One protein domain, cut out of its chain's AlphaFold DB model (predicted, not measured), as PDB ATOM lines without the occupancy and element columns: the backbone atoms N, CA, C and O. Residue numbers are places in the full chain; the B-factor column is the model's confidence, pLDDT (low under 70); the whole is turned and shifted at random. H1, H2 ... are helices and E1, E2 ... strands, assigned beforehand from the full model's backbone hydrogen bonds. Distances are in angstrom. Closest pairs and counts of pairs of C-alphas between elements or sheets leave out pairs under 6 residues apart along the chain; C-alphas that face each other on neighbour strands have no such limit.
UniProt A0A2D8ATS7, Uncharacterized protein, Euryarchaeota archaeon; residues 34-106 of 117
ATOM      1  N   PHE A  34      22.595 -48.692 -48.906       94.25
ATOM      2  CA  PHE A  34      21.626 -48.023 -48.032       94.25
ATOM      3  C   PHE A  34      21.584 -48.710 -46.673       94.25
ATOM      4  O   PHE A  34      21.401 -49.924 -46.595       94.25
ATOM      5  N   VAL A  35      21.727 -47.942 -45.596       95.12
ATOM      6  CA  VAL A  35      21.673 -48.454 -44.219       95.12
ATOM      7  C   VAL A  35      20.891 -47.504 -43.324       95.12
ATOM      8  O   VAL A  35      20.830 -46.303 -43.574       95.12
ATOM      9  N   LYS A  36      20.284 -48.016 -42.253       95.06
ATOM     10  CA  LYS A  36      19.703 -47.155 -41.215       95.06
ATOM     11  C   LYS A  36      20.819 -46.599 -40.338       95.06
ATOM     12  O   LYS A  36      21.723 -47.336 -39.963       95.06
ATOM     13  N   TRP A  37      20.738 -45.320 -39.980       94.81
ATOM     14  CA  TRP A  37      21.703 -44.728 -39.059       94.81
ATOM     15  C   TRP A  37      21.534 -45.303 -37.646       94.81
ATOM     16  O   TRP A  37      20.512 -45.072 -36.993       94.81
ATOM     17  N   THR A  38      22.551 -46.017 -37.164       93.38
ATOM     18  CA  THR A  38      22.598 -46.620 -35.818       93.38
ATOM     19  C   THR A  38      23.431 -45.811 -34.824       93.38
ATOM     20  O   THR A  38      23.316 -46.022 -33.621       93.38
ATOM     21  N   GLY A  39      24.227 -44.849 -35.300       91.56
ATOM     22  CA  GLY A  39      25.236 -44.149 -34.496       91.56
ATOM     23  C   GLY A  39      26.671 -44.506 -34.880       91.56
ATOM     24  O   GLY A  39      27.588 -43.801 -34.460       91.56
ATOM     25  N   GLU A  40      26.843 -45.541 -35.699       91.81
ATOM     26  CA  GLU A  40      28.132 -46.041 -36.162       91.81
ATOM     27  C   GLU A  40      28.305 -45.803 -37.663       91.81
ATOM     28  O   GLU A  40      27.334 -45.734 -38.422       91.81
ATOM     29  N   VAL A  41      29.562 -45.631 -38.069       92.44
ATOM     30  CA  VAL A  41      29.957 -45.446 -39.466       92.44
ATOM     31  C   VAL A  41      30.446 -46.783 -39.998       92.44
ATOM     32  O   VAL A  41      31.385 -47.364 -39.456       92.44
ATOM     33  N   ASP A  42      29.844 -47.232 -41.092       92.75
ATOM     34  CA  ASP A  42      30.271 -48.432 -41.792       92.75
ATOM     35  C   ASP A  42      31.518 -48.146 -42.649       92.75
ATOM     36  O   ASP A  42      31.673 -47.056 -43.217       92.75
ATOM     37  N   PRO A  43      32.414 -49.131 -42.819       91.75
ATOM     38  CA  PRO A  43      33.467 -49.026 -43.817       91.75
ATOM     39  C   PRO A  43      32.851 -48.977 -45.221       91.75
ATOM     40  O   PRO A  43      32.010 -49.804 -45.572       91.75
ATOM     41  N   LEU A  44      33.325 -48.041 -46.052       90.94
ATOM     42  CA  LEU A  44      32.840 -47.858 -47.426       90.94
ATOM     43  C   LEU A  44      32.953 -49.147 -48.269       90.94
ATOM     44  O   LEU A  44      32.060 -49.472 -49.058       90.94
ATOM     45  N   GLY A  45      34.030 -49.911 -48.065       89.12
ATOM     46  CA  GLY A  45      34.286 -51.163 -48.774       89.12
ATOM     47  C   GLY A  45      34.448 -50.941 -50.279       89.12
ATOM     48  O   GLY A  45      35.215 -50.081 -50.709       89.12
ATOM     49  N   GLN A  46      33.721 -51.727 -51.077       86.75
ATOM     50  CA  GLN A  46      33.706 -51.617 -52.541       86.75
ATOM     51  C   GLN A  46      32.643 -50.644 -53.071       86.75
ATOM     52  O   GLN A  46      32.627 -50.360 -54.265       86.75
ATOM     53  N   ASN A  47      31.784 -50.103 -52.203       90.50
ATOM     54  CA  ASN A  47      30.745 -49.165 -52.614       90.50
ATOM     55  C   ASN A  47      31.361 -47.823 -53.037       90.50
ATOM     56  O   ASN A  47      32.399 -47.403 -52.519       90.50
ATOM     57  N   GLN A  48      30.699 -47.119 -53.953       89.06
ATOM     58  CA  GLN A  48      31.010 -45.718 -54.237       89.06
ATOM     59  C   GLN A  48      30.465 -44.787 -53.155       89.06
ATOM     60  O   GLN A  48      31.086 -43.770 -52.847       89.06
ATOM     61  N   ALA A  49      29.321 -45.139 -52.565       93.19
ATOM     62  CA  ALA A  49      28.714 -44.363 -51.496       93.19
ATOM     63  C   ALA A  49      27.967 -45.247 -50.492       93.19
ATOM     64  O   ALA A  49      27.422 -46.293 -50.848       93.19
ATOM     65  N   ILE A  50      27.883 -44.777 -49.246       95.50
ATOM     66  CA  ILE A  50      26.917 -45.272 -48.260       95.50
ATOM     67  C   ILE A  50      25.928 -44.153 -47.946       95.50
ATOM     68  O   ILE A  50      26.323 -43.055 -47.558       95.50
ATOM     69  N   VAL A  51      24.640 -44.445 -48.095       95.62
ATOM     70  CA  VAL A  51      23.530 -43.580 -47.701       95.62
ATOM     71  C   VAL A  51      22.970 -44.075 -46.373       95.62
ATOM     72  O   VAL A  51      22.406 -45.168 -46.279       95.62
ATOM     73  N   TYR A  52      23.098 -43.244 -45.345       96.62
ATOM     74  CA  TYR A  52      22.573 -43.497 -44.012       96.62
ATOM     75  C   TYR A  52      21.220 -42.810 -43.836       96.62
ATOM     76  O   TYR A  52      21.118 -41.582 -43.797       96.62
ATOM     77  N   ILE A  53      20.174 -43.611 -43.676       95.38
ATOM     78  CA  ILE A  53      18.798 -43.172 -43.478       95.38
ATOM     79  C   ILE A  53      18.609 -42.703 -42.030       95.38
ATOM     80  O   ILE A  53      18.731 -43.481 -41.082       95.38
ATOM     81  N   CYS A  54      18.286 -41.419 -41.867       93.94
ATOM     82  CA  CYS A  54      18.186 -40.726 -40.584       93.94
ATOM     83  C   CYS A  54      16.741 -40.277 -40.287       93.94
ATOM     84  O   CYS A  54      16.529 -39.151 -39.849       93.94
ATOM     85  N   GLU A  55      15.738 -41.140 -40.494       85.19
ATOM     86  CA  GLU A  55      14.286 -40.827 -40.448       85.19
ATOM     87  C   GLU A  55      13.823 -39.917 -39.290       85.19
ATOM     88  O   GLU A  55      12.915 -39.108 -39.453       85.19
ATOM     89  N   LYS A  56      14.441 -40.022 -38.107       87.38
ATOM     90  CA  LYS A  56      14.060 -39.251 -36.904       87.38
ATOM     91  C   LYS A  56      14.813 -37.923 -36.742       87.38
ATOM     92  O   LYS A  56      14.715 -37.274 -35.694       87.38
ATOM     93  N   TYR A  57      15.646 -37.548 -37.707       92.19
ATOM     94  CA  TYR A  57      16.525 -36.389 -37.611       92.19
ATOM     95  C   TYR A  57      15.915 -35.210 -38.359       92.19
ATOM     96  O   TYR A  57      15.561 -35.302 -39.526       92.19
ATOM     97  N   ASN A  58      15.849 -34.067 -37.680       90.75
ATOM     98  CA  ASN A  58      15.588 -32.792 -38.337       90.75
ATOM     99  C   ASN A  58      16.895 -32.187 -38.879       90.75
ATOM    100  O   ASN A  58      17.995 -32.587 -38.482       90.75
ATOM    101  N   ARG A  59      16.772 -31.158 -39.726       91.81
ATOM    102  CA  ARG A  59      17.901 -30.419 -40.320       91.81
ATOM    103  C   ARG A  59      18.992 -30.049 -39.311       91.81
ATOM    104  O   ARG A  59      20.175 -30.231 -39.581       91.81
ATOM    105  N   ARG A  60      18.616 -29.533 -38.134       93.69
ATOM    106  CA  ARG A  60      19.581 -29.116 -37.099       93.69
ATOM    107  C   ARG A  60      20.407 -30.299 -36.593       93.69
ATOM    108  O   ARG A  60      21.618 -30.172 -36.429       93.69
ATOM    109  N   ARG A  61      19.760 -31.443 -36.343       94.06
ATOM    110  CA  ARG A  61      20.434 -32.674 -35.908       94.06
ATOM    111  C   ARG A  61      21.326 -33.242 -37.004       94.06
ATOM    112  O   ARG A  61      22.439 -33.640 -36.680       94.06
ATOM    113  N   LEU A  62      20.879 -33.227 -38.263       94.25
ATOM    114  CA  LEU A  62      21.693 -33.649 -39.406       94.25
ATOM    115  C   LEU A  62      22.960 -32.805 -39.541       94.25
ATOM    116  O   LEU A  62      24.045 -33.367 -39.523       94.25
ATOM    117  N   LYS A  63      22.847 -31.470 -39.559       93.81
ATOM    118  CA  LYS A  63      24.013 -30.570 -39.620       93.81
ATOM    119  C   LYS A  63      24.999 -30.808 -38.473       93.81
ATOM    120  O   LYS A  63      26.207 -30.819 -38.683       93.81
ATOM    121  N   LYS A  64      24.489 -30.998 -37.249       94.69
ATOM    122  CA  LYS A  64      25.336 -31.272 -36.079       94.69
ATOM    123  C   LYS A  64      26.031 -32.632 -36.187       94.69
ATOM    124  O   LYS A  64      27.184 -32.740 -35.785       94.69
ATOM    125  N   LEU A  65      25.330 -33.652 -36.683       94.25
ATOM    126  CA  LEU A  65      25.888 -34.988 -36.858       94.25
ATOM    127  C   LEU A  65      26.923 -35.012 -37.985       94.25
ATOM    128  O   LEU A  65      28.024 -35.486 -37.748       94.25
ATOM    129  N   HIS A  66      26.602 -34.428 -39.140       94.81
ATOM    130  CA  HIS A  66      27.519 -34.234 -40.266       94.81
ATOM    131  C   HIS A  66      28.841 -33.613 -39.799       94.81
ATOM    132  O   HIS A  66      29.876 -34.256 -39.895       94.81
ATOM    133  N   LYS A  67      28.796 -32.457 -39.120       93.12
ATOM    134  CA  LYS A  67      30.002 -31.802 -38.580       93.12
ATOM    135  C   LYS A  67      30.792 -32.666 -37.583       93.12
ATOM    136  O   LYS A  67      31.980 -32.440 -37.389       93.12
ATOM    137  N   LYS A  68      30.139 -33.607 -36.894       92.69
ATOM    138  CA  LYS A  68      30.792 -34.500 -35.924       92.69
ATOM    139  C   LYS A  68      31.539 -35.648 -36.610       92.69
ATOM    140  O   LYS A  68      32.554 -36.083 -36.080       92.69
ATOM    141  N   ILE A  69      31.005 -36.172 -37.712       91.12
ATOM    142  CA  ILE A  69      31.537 -37.362 -38.399       91.12
ATOM    143  C   ILE A  69      32.447 -37.013 -39.579       91.12
ATOM    144  O   ILE A  69      33.282 -37.827 -39.964       91.12
ATOM    145  N   ASP A  70      32.321 -35.798 -40.109       90.38
ATOM    146  CA  ASP A  70      33.159 -35.245 -41.172       90.38
ATOM    147  C   ASP A  70      34.521 -34.787 -40.621       90.38
ATOM    148  O   ASP A  70      34.845 -33.602 -40.565       90.38
ATOM    149  N   ILE A  71      35.275 -35.752 -40.095       88.25
ATOM    150  CA  ILE A  71      36.596 -35.554 -39.477       88.25
ATOM    151  C   ILE A  71      37.696 -36.355 -40.174       88.25
ATOM    152  O   ILE A  71      38.867 -35.995 -40.076       88.25
ATOM    153  N   ASP A  72      37.337 -37.440 -40.863       85.00
ATOM    154  CA  ASP A  72      38.284 -38.270 -41.601       85.00
ATOM    155  C   ASP A  72      38.473 -37.689 -43.012       85.00
ATOM    156  O   ASP A  72      37.531 -37.725 -43.805       85.00
ATOM    157  N   PRO A  73      39.673 -37.191 -43.367       83.31
ATOM    158  CA  PRO A  73      39.922 -36.579 -44.671       83.31
ATOM    159  C   PRO A  73      39.812 -37.563 -45.844       83.31
ATOM    160  O   PRO A  73      39.796 -37.126 -46.998       83.31
ATOM    161  N   LYS A  74      39.769 -38.878 -45.578       87.12
ATOM    162  CA  LYS A  74      39.558 -39.911 -46.596       87.12
ATOM    163  C   LYS A  74      38.161 -39.837 -47.205       87.12
ATOM    164  O   LYS A  74      37.992 -40.129 -48.390       87.12
ATOM    165  N   TYR A  75      37.171 -39.481 -46.397       90.38
ATOM    166  CA  TYR A  75      35.783 -39.459 -46.823       90.38
ATOM    167  C   TYR A  75      35.306 -38.030 -47.036       90.38
ATOM    168  O   TYR A  75      35.722 -37.102 -46.350       90.38
ATOM    169  N   GLU A  76      34.411 -37.866 -47.996       90.25
ATOM    170  CA  GLU A  76      33.568 -36.687 -48.100       90.25
ATOM    171  C   GLU A  76      32.198 -37.052 -47.540       90.25
ATOM    172  O   GLU A  76      31.570 -38.025 -47.974       90.25
ATOM    173  N   TRP A  77      31.755 -36.291 -46.541       93.44
ATOM    174  CA  TRP A  77      30.422 -36.434 -45.981       93.44
ATOM    175  C   TRP A  77      29.500 -35.354 -46.522       93.44
ATOM    176  O   TRP A  77      29.816 -34.168 -46.495       93.44
ATOM    177  N   LEU A  78      28.306 -35.761 -46.934       92.62
ATOM    178  CA  LEU A  78      27.219 -34.869 -47.320       92.62
ATOM    179  C   LEU A  78      25.978 -35.186 -46.481       92.62
ATOM    180  O   LEU A  78      25.850 -36.256 -45.882       92.62
ATOM    181  N   TRP A  79      25.041 -34.249 -46.433       93.94
ATOM    182  CA  TRP A  79      23.734 -34.454 -45.817       93.94
ATOM    183  C   TRP A  79      22.660 -33.843 -46.710       93.94
ATOM    184  O   TRP A  79      22.892 -32.835 -47.378       93.94
ATOM    185  N   SER A  80      21.478 -34.449 -46.720       92.56
ATOM    186  CA  SER A  80      20.329 -33.930 -47.455       92.56
ATOM    187  C   SER A  80      19.040 -34.291 -46.729       92.56
ATOM    188  O   SER A  80      18.978 -35.272 -45.991       92.56
ATOM    189  N   GLU A  81      18.019 -33.460 -46.881       92.69
ATOM    190  CA  GLU A  81      16.680 -33.696 -46.346       92.69
ATOM    191  C   GLU A  81      15.643 -32.951 -47.202       92.69
ATOM    192  O   GLU A  81      16.038 -32.095 -48.004       92.69
ATOM    193  N   PRO A  82      14.337 -33.248 -47.053       90.25
ATOM    194  CA  PRO A  82      13.305 -32.809 -47.998       90.25
ATOM    195  C   PRO A  82      13.230 -31.302 -48.216       90.25
ATOM    196  O   PRO A  82      12.795 -30.845 -49.265       90.25
ATOM    197  N   THR A  83      13.641 -30.515 -47.225       87.31
ATOM    198  CA  THR A  83      13.518 -29.059 -47.256       87.31
ATOM    199  C   THR A  83      14.796 -28.350 -47.719       87.31
ATOM    200  O   THR A  83      14.809 -27.115 -47.752       87.31
ATOM    201  N   VAL A  84      15.880 -29.066 -48.077       79.69
ATOM    202  CA  VAL A  84      17.173 -28.503 -48.565       79.69
ATOM    203  C   VAL A  84      17.058 -28.004 -50.017       79.69
ATOM    204  O   VAL A  84      17.902 -28.263 -50.869       79.69
ATOM    205  N   GLY A  85      15.988 -27.271 -50.318       78.69
ATOM    206  CA  GLY A  85      15.729 -26.732 -51.646       78.69
ATOM    207  C   GLY A  85      15.282 -27.793 -52.662       78.69
ATOM    208  O   GLY A  85      14.895 -28.899 -52.283       78.69
ATOM    209  N   PRO A  86      15.316 -27.461 -53.964       81.44
ATOM    210  CA  PRO A  86      14.695 -28.273 -55.012       81.44
ATOM    211  C   PRO A  86      15.350 -29.646 -55.204       81.44
ATOM    212  O   PRO A  86      14.709 -30.535 -55.747       81.44
ATOM    213  N   ASN A  87      16.590 -29.841 -54.745       84.19
ATOM    214  CA  ASN A  87      17.358 -31.087 -54.894       84.19
ATOM    215  C   ASN A  87      17.448 -31.893 -53.583       84.19
ATOM    216  O   ASN A  87      18.301 -32.775 -53.438       84.19
ATOM    217  N   GLY A  88      16.603 -31.558 -52.602       87.44
ATOM    218  CA  GLY A  88      16.545 -32.235 -51.313       87.44
ATOM    219  C   GLY A  88      16.197 -33.716 -51.451       87.44
ATOM    220  O   GLY A  88      15.381 -34.112 -52.282       87.44
ATOM    221  N   ALA A  89      16.825 -34.551 -50.627       90.38
ATOM    222  CA  ALA A  89      16.472 -35.958 -50.534       90.38
ATOM    223  C   ALA A  89      15.051 -36.116 -49.975       90.38
ATOM    224  O   ALA A  89      14.672 -35.376 -49.070       90.38
ATOM    225  N   PRO A  90      14.276 -37.110 -50.438       90.19
ATOM    226  CA  PRO A  90      12.890 -37.318 -50.005       90.19
ATOM    227  C   PRO A  90      12.761 -37.691 -48.522       90.19
ATOM    228  O   PRO A  90      11.679 -37.579 -47.949       90.19
ATOM    229  N   ILE A  91      13.862 -38.098 -47.884       93.19
ATOM    230  CA  ILE A  91      13.970 -38.318 -46.442       93.19
ATOM    231  C   ILE A  91      15.320 -37.798 -45.919       93.19
ATOM    232  O   ILE A  91      16.259 -37.643 -46.700       93.19
ATOM    233  N   PRO A  92      15.449 -37.535 -44.606       94.75
ATOM    234  CA  PRO A  92      16.714 -37.129 -44.003       94.75
ATOM    235  C   PRO A  92      17.800 -38.204 -44.166       94.75
ATOM    236  O   PRO A  92      17.631 -39.330 -43.690       94.75
ATOM    237  N   ILE A  93      18.926 -37.846 -44.786       95.56
ATOM    238  CA  ILE A  93      20.058 -38.745 -45.040       95.56
ATOM    239  C   ILE A  93      21.416 -38.104 -44.746       95.56
ATOM    240  O   ILE A  93      21.595 -36.887 -44.841       95.56
ATOM    241  N   LEU A  94      22.387 -38.965 -44.444       95.81
ATOM    242  CA  LEU A  94      23.817 -38.687 -44.568       95.81
ATOM    243  C   LEU A  94      24.390 -39.534 -45.694       95.81
ATOM    244  O   LEU A  94      23.924 -40.646 -45.934       95.81
ATOM    245  N   ILE A  95      25.401 -39.016 -46.372       94.81
ATOM    246  CA  ILE A  95      26.056 -39.688 -47.485       94.81
ATOM    247  C   ILE A  95      27.550 -39.680 -47.195       94.81
ATOM    248  O   ILE A  95      28.118 -38.616 -46.969       94.81
ATOM    249  N   GLN A  96      28.166 -40.854 -47.197       94.94
ATOM    250  CA  GLN A  96      29.612 -41.036 -47.114       94.94
ATOM    251  C   GLN A  96      30.134 -41.453 -48.484       94.94
ATOM    252  O   GLN A  96      29.628 -42.419 -49.059       94.94
ATOM    253  N   GLN A  97      31.146 -40.756 -48.990       91.88
ATOM    254  CA  GLN A  97      31.801 -41.038 -50.269       91.88
ATOM    255  C   GLN A  97      33.321 -41.027 -50.102       91.88
ATOM    256  O   GLN A  97      33.843 -40.371 -49.205       91.88
ATOM    257  N   ASP A  98      34.046 -41.757 -50.949       87.12
ATOM    258  CA  ASP A  98      35.509 -41.658 -50.992       87.12
ATOM    259  C   ASP A  98      35.916 -40.368 -51.709       87.12
ATOM    260  O   ASP A  98      35.567 -40.168 -52.874       87.12
ATOM    261  N   LYS A  99      36.664 -39.503 -51.023       82.69
ATOM    262  CA  LYS A  99      37.045 -38.189 -51.549       82.69
ATOM    263  C   LYS A  99      37.968 -38.287 -52.766       82.69
ATOM    264  O   LYS A  99      37.879 -37.451 -53.662       82.69
ATOM    265  N   ARG A 100      38.845 -39.299 -52.818       78.00
ATOM    266  CA  ARG A 100      39.757 -39.507 -53.956       78.00
ATOM    267  C   ARG A 100      39.002 -40.046 -55.155       78.00
ATOM    268  O   ARG A 100      39.085 -39.446 -56.215       78.00
ATOM    269  N   LYS A 101      38.174 -41.081 -54.971       77.25
ATOM    270  CA  LYS A 101      37.339 -41.588 -56.075       77.25
ATOM    271  C   LYS A 101      36.416 -40.507 -56.628       77.25
ATOM    272  O   LYS A 101      36.168 -40.466 -57.824       77.25
ATOM    273  N   LEU A 102      35.899 -39.635 -55.763       74.50
ATOM    274  CA  LEU A 102      35.067 -38.512 -56.178       74.50
ATOM    275  C   LEU A 102      35.847 -37.490 -57.010       74.50
ATOM    276  O   LEU A 102      35.316 -36.977 -57.991       74.50
ATOM    277  N   PHE A 103      37.090 -37.200 -56.626       75.69
ATOM    278  CA  PHE A 103      37.992 -36.361 -57.408       75.69
ATOM    279  C   PHE A 103      38.296 -36.990 -58.773       75.69
ATOM    280  O   PHE A 103      38.110 -36.322 -59.785       75.69
ATOM    281  N   ASP A 104      38.661 -38.273 -58.804       73.81
ATOM    282  CA  ASP A 104      38.973 -39.006 -60.035       73.81
ATOM    283  C   ASP A 104      37.757 -39.044 -60.978       73.81
ATOM    284  O   ASP A 104      37.870 -38.708 -62.149       73.81
ATOM    285  N   LEU A 105      36.555 -39.324 -60.458       71.12
ATOM    286  CA  LEU A 105      35.311 -39.279 -61.238       71.12
ATOM    287  C   LEU A 105      35.025 -37.885 -61.815       71.12
ATOM    288  O   LEU A 105      34.550 -37.774 -62.945       71.12
ATOM    289  N   ARG A 106      35.277 -36.814 -61.052       71.12
ATOM    290  CA  ARG A 106      35.123 -35.434 -61.547       71.12
ATOM    291  C   ARG A 106      36.159 -35.107 -62.624       71.12
ATOM    292  O   ARG A 106      35.820 -34.437 -63.592       71.12
TER     293      ARG A 106
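This is residues 34 to 106 of the 117 residues of an uncharacterized protein of Euryarchaeota archaeon (UniProt A0A2D8ATS7). A small twisted sheet of four strands has one helix, H1, packed lengthwise over its E3 side, making two layers. A second helix, H2, follows directly from the end of E4 at one end of the sheet and only grazes it. The printed part has 73 residues, with E1, E2, H1, E3, E4 and H2 in chain order; the sheet is mixed, ordered E1, E2, E4, E3, and the class is mixed, helices and strands. It is compact and rounded, with a radius of gyration of the C-alphas of 12.0 A and spans of 31 by 27 by 20 A.

E1 is residues 34 to 36, 7.1 A long, beginning at C-alpha 34 (21.626, -48.023, -48.032). E2, residues 49 to 53, measures 12.8 A. H1, residues 59 to 69, measures 15.4 A. E3, residues 75 to 80, measures 16.4 A, and E4, residues 93 to 98, 16.8 A. H2, residues 99 to 106, measures 10.5 A and ends at C-alpha 106 (35.123, -35.434, -61.547).

E1, an edge strand, is parallel to E2 at 34 degrees, with N 35 and O 51 2.9 A apart. E2 and E4 are antiparallel at 164 degrees, with N 52 and O 94 2.8 A apart. E3 and E4 form an antiparallel hairpin at 157 degrees, with N 78 and O 95 2.9 A apart. E2, H1 and E3 form a split strand-helix-strand unit, two strands running the same way with E4 between them, and its crossover is right-handed. H1 is on the sheet at a height of 8.9 A, over E3 and along the strands, at 4 degrees to E3 on the local plane; their closest C-alphas, His 66 and Trp 79, are 6.7 A apart. H2 only grazes the sheet with residues 99 to 102; the closest C-alphas of E3 and H2, Tyr 75 and Lys 99, are 5.1 A apart. H1 and H2 are apart. In both helices every O i to N i+4 pair is within hydrogen-bond range.

The two C-alphas farthest apart, Lys 56 and Asp 104, are 34.0 A apart. The printed part has no cut. The links E1 to E2 and E3 to E4 are long, 12 residues each. Mean pLDDT of the printed part is 89.5, no printed residue is under 70, and H2 has a mean of 76.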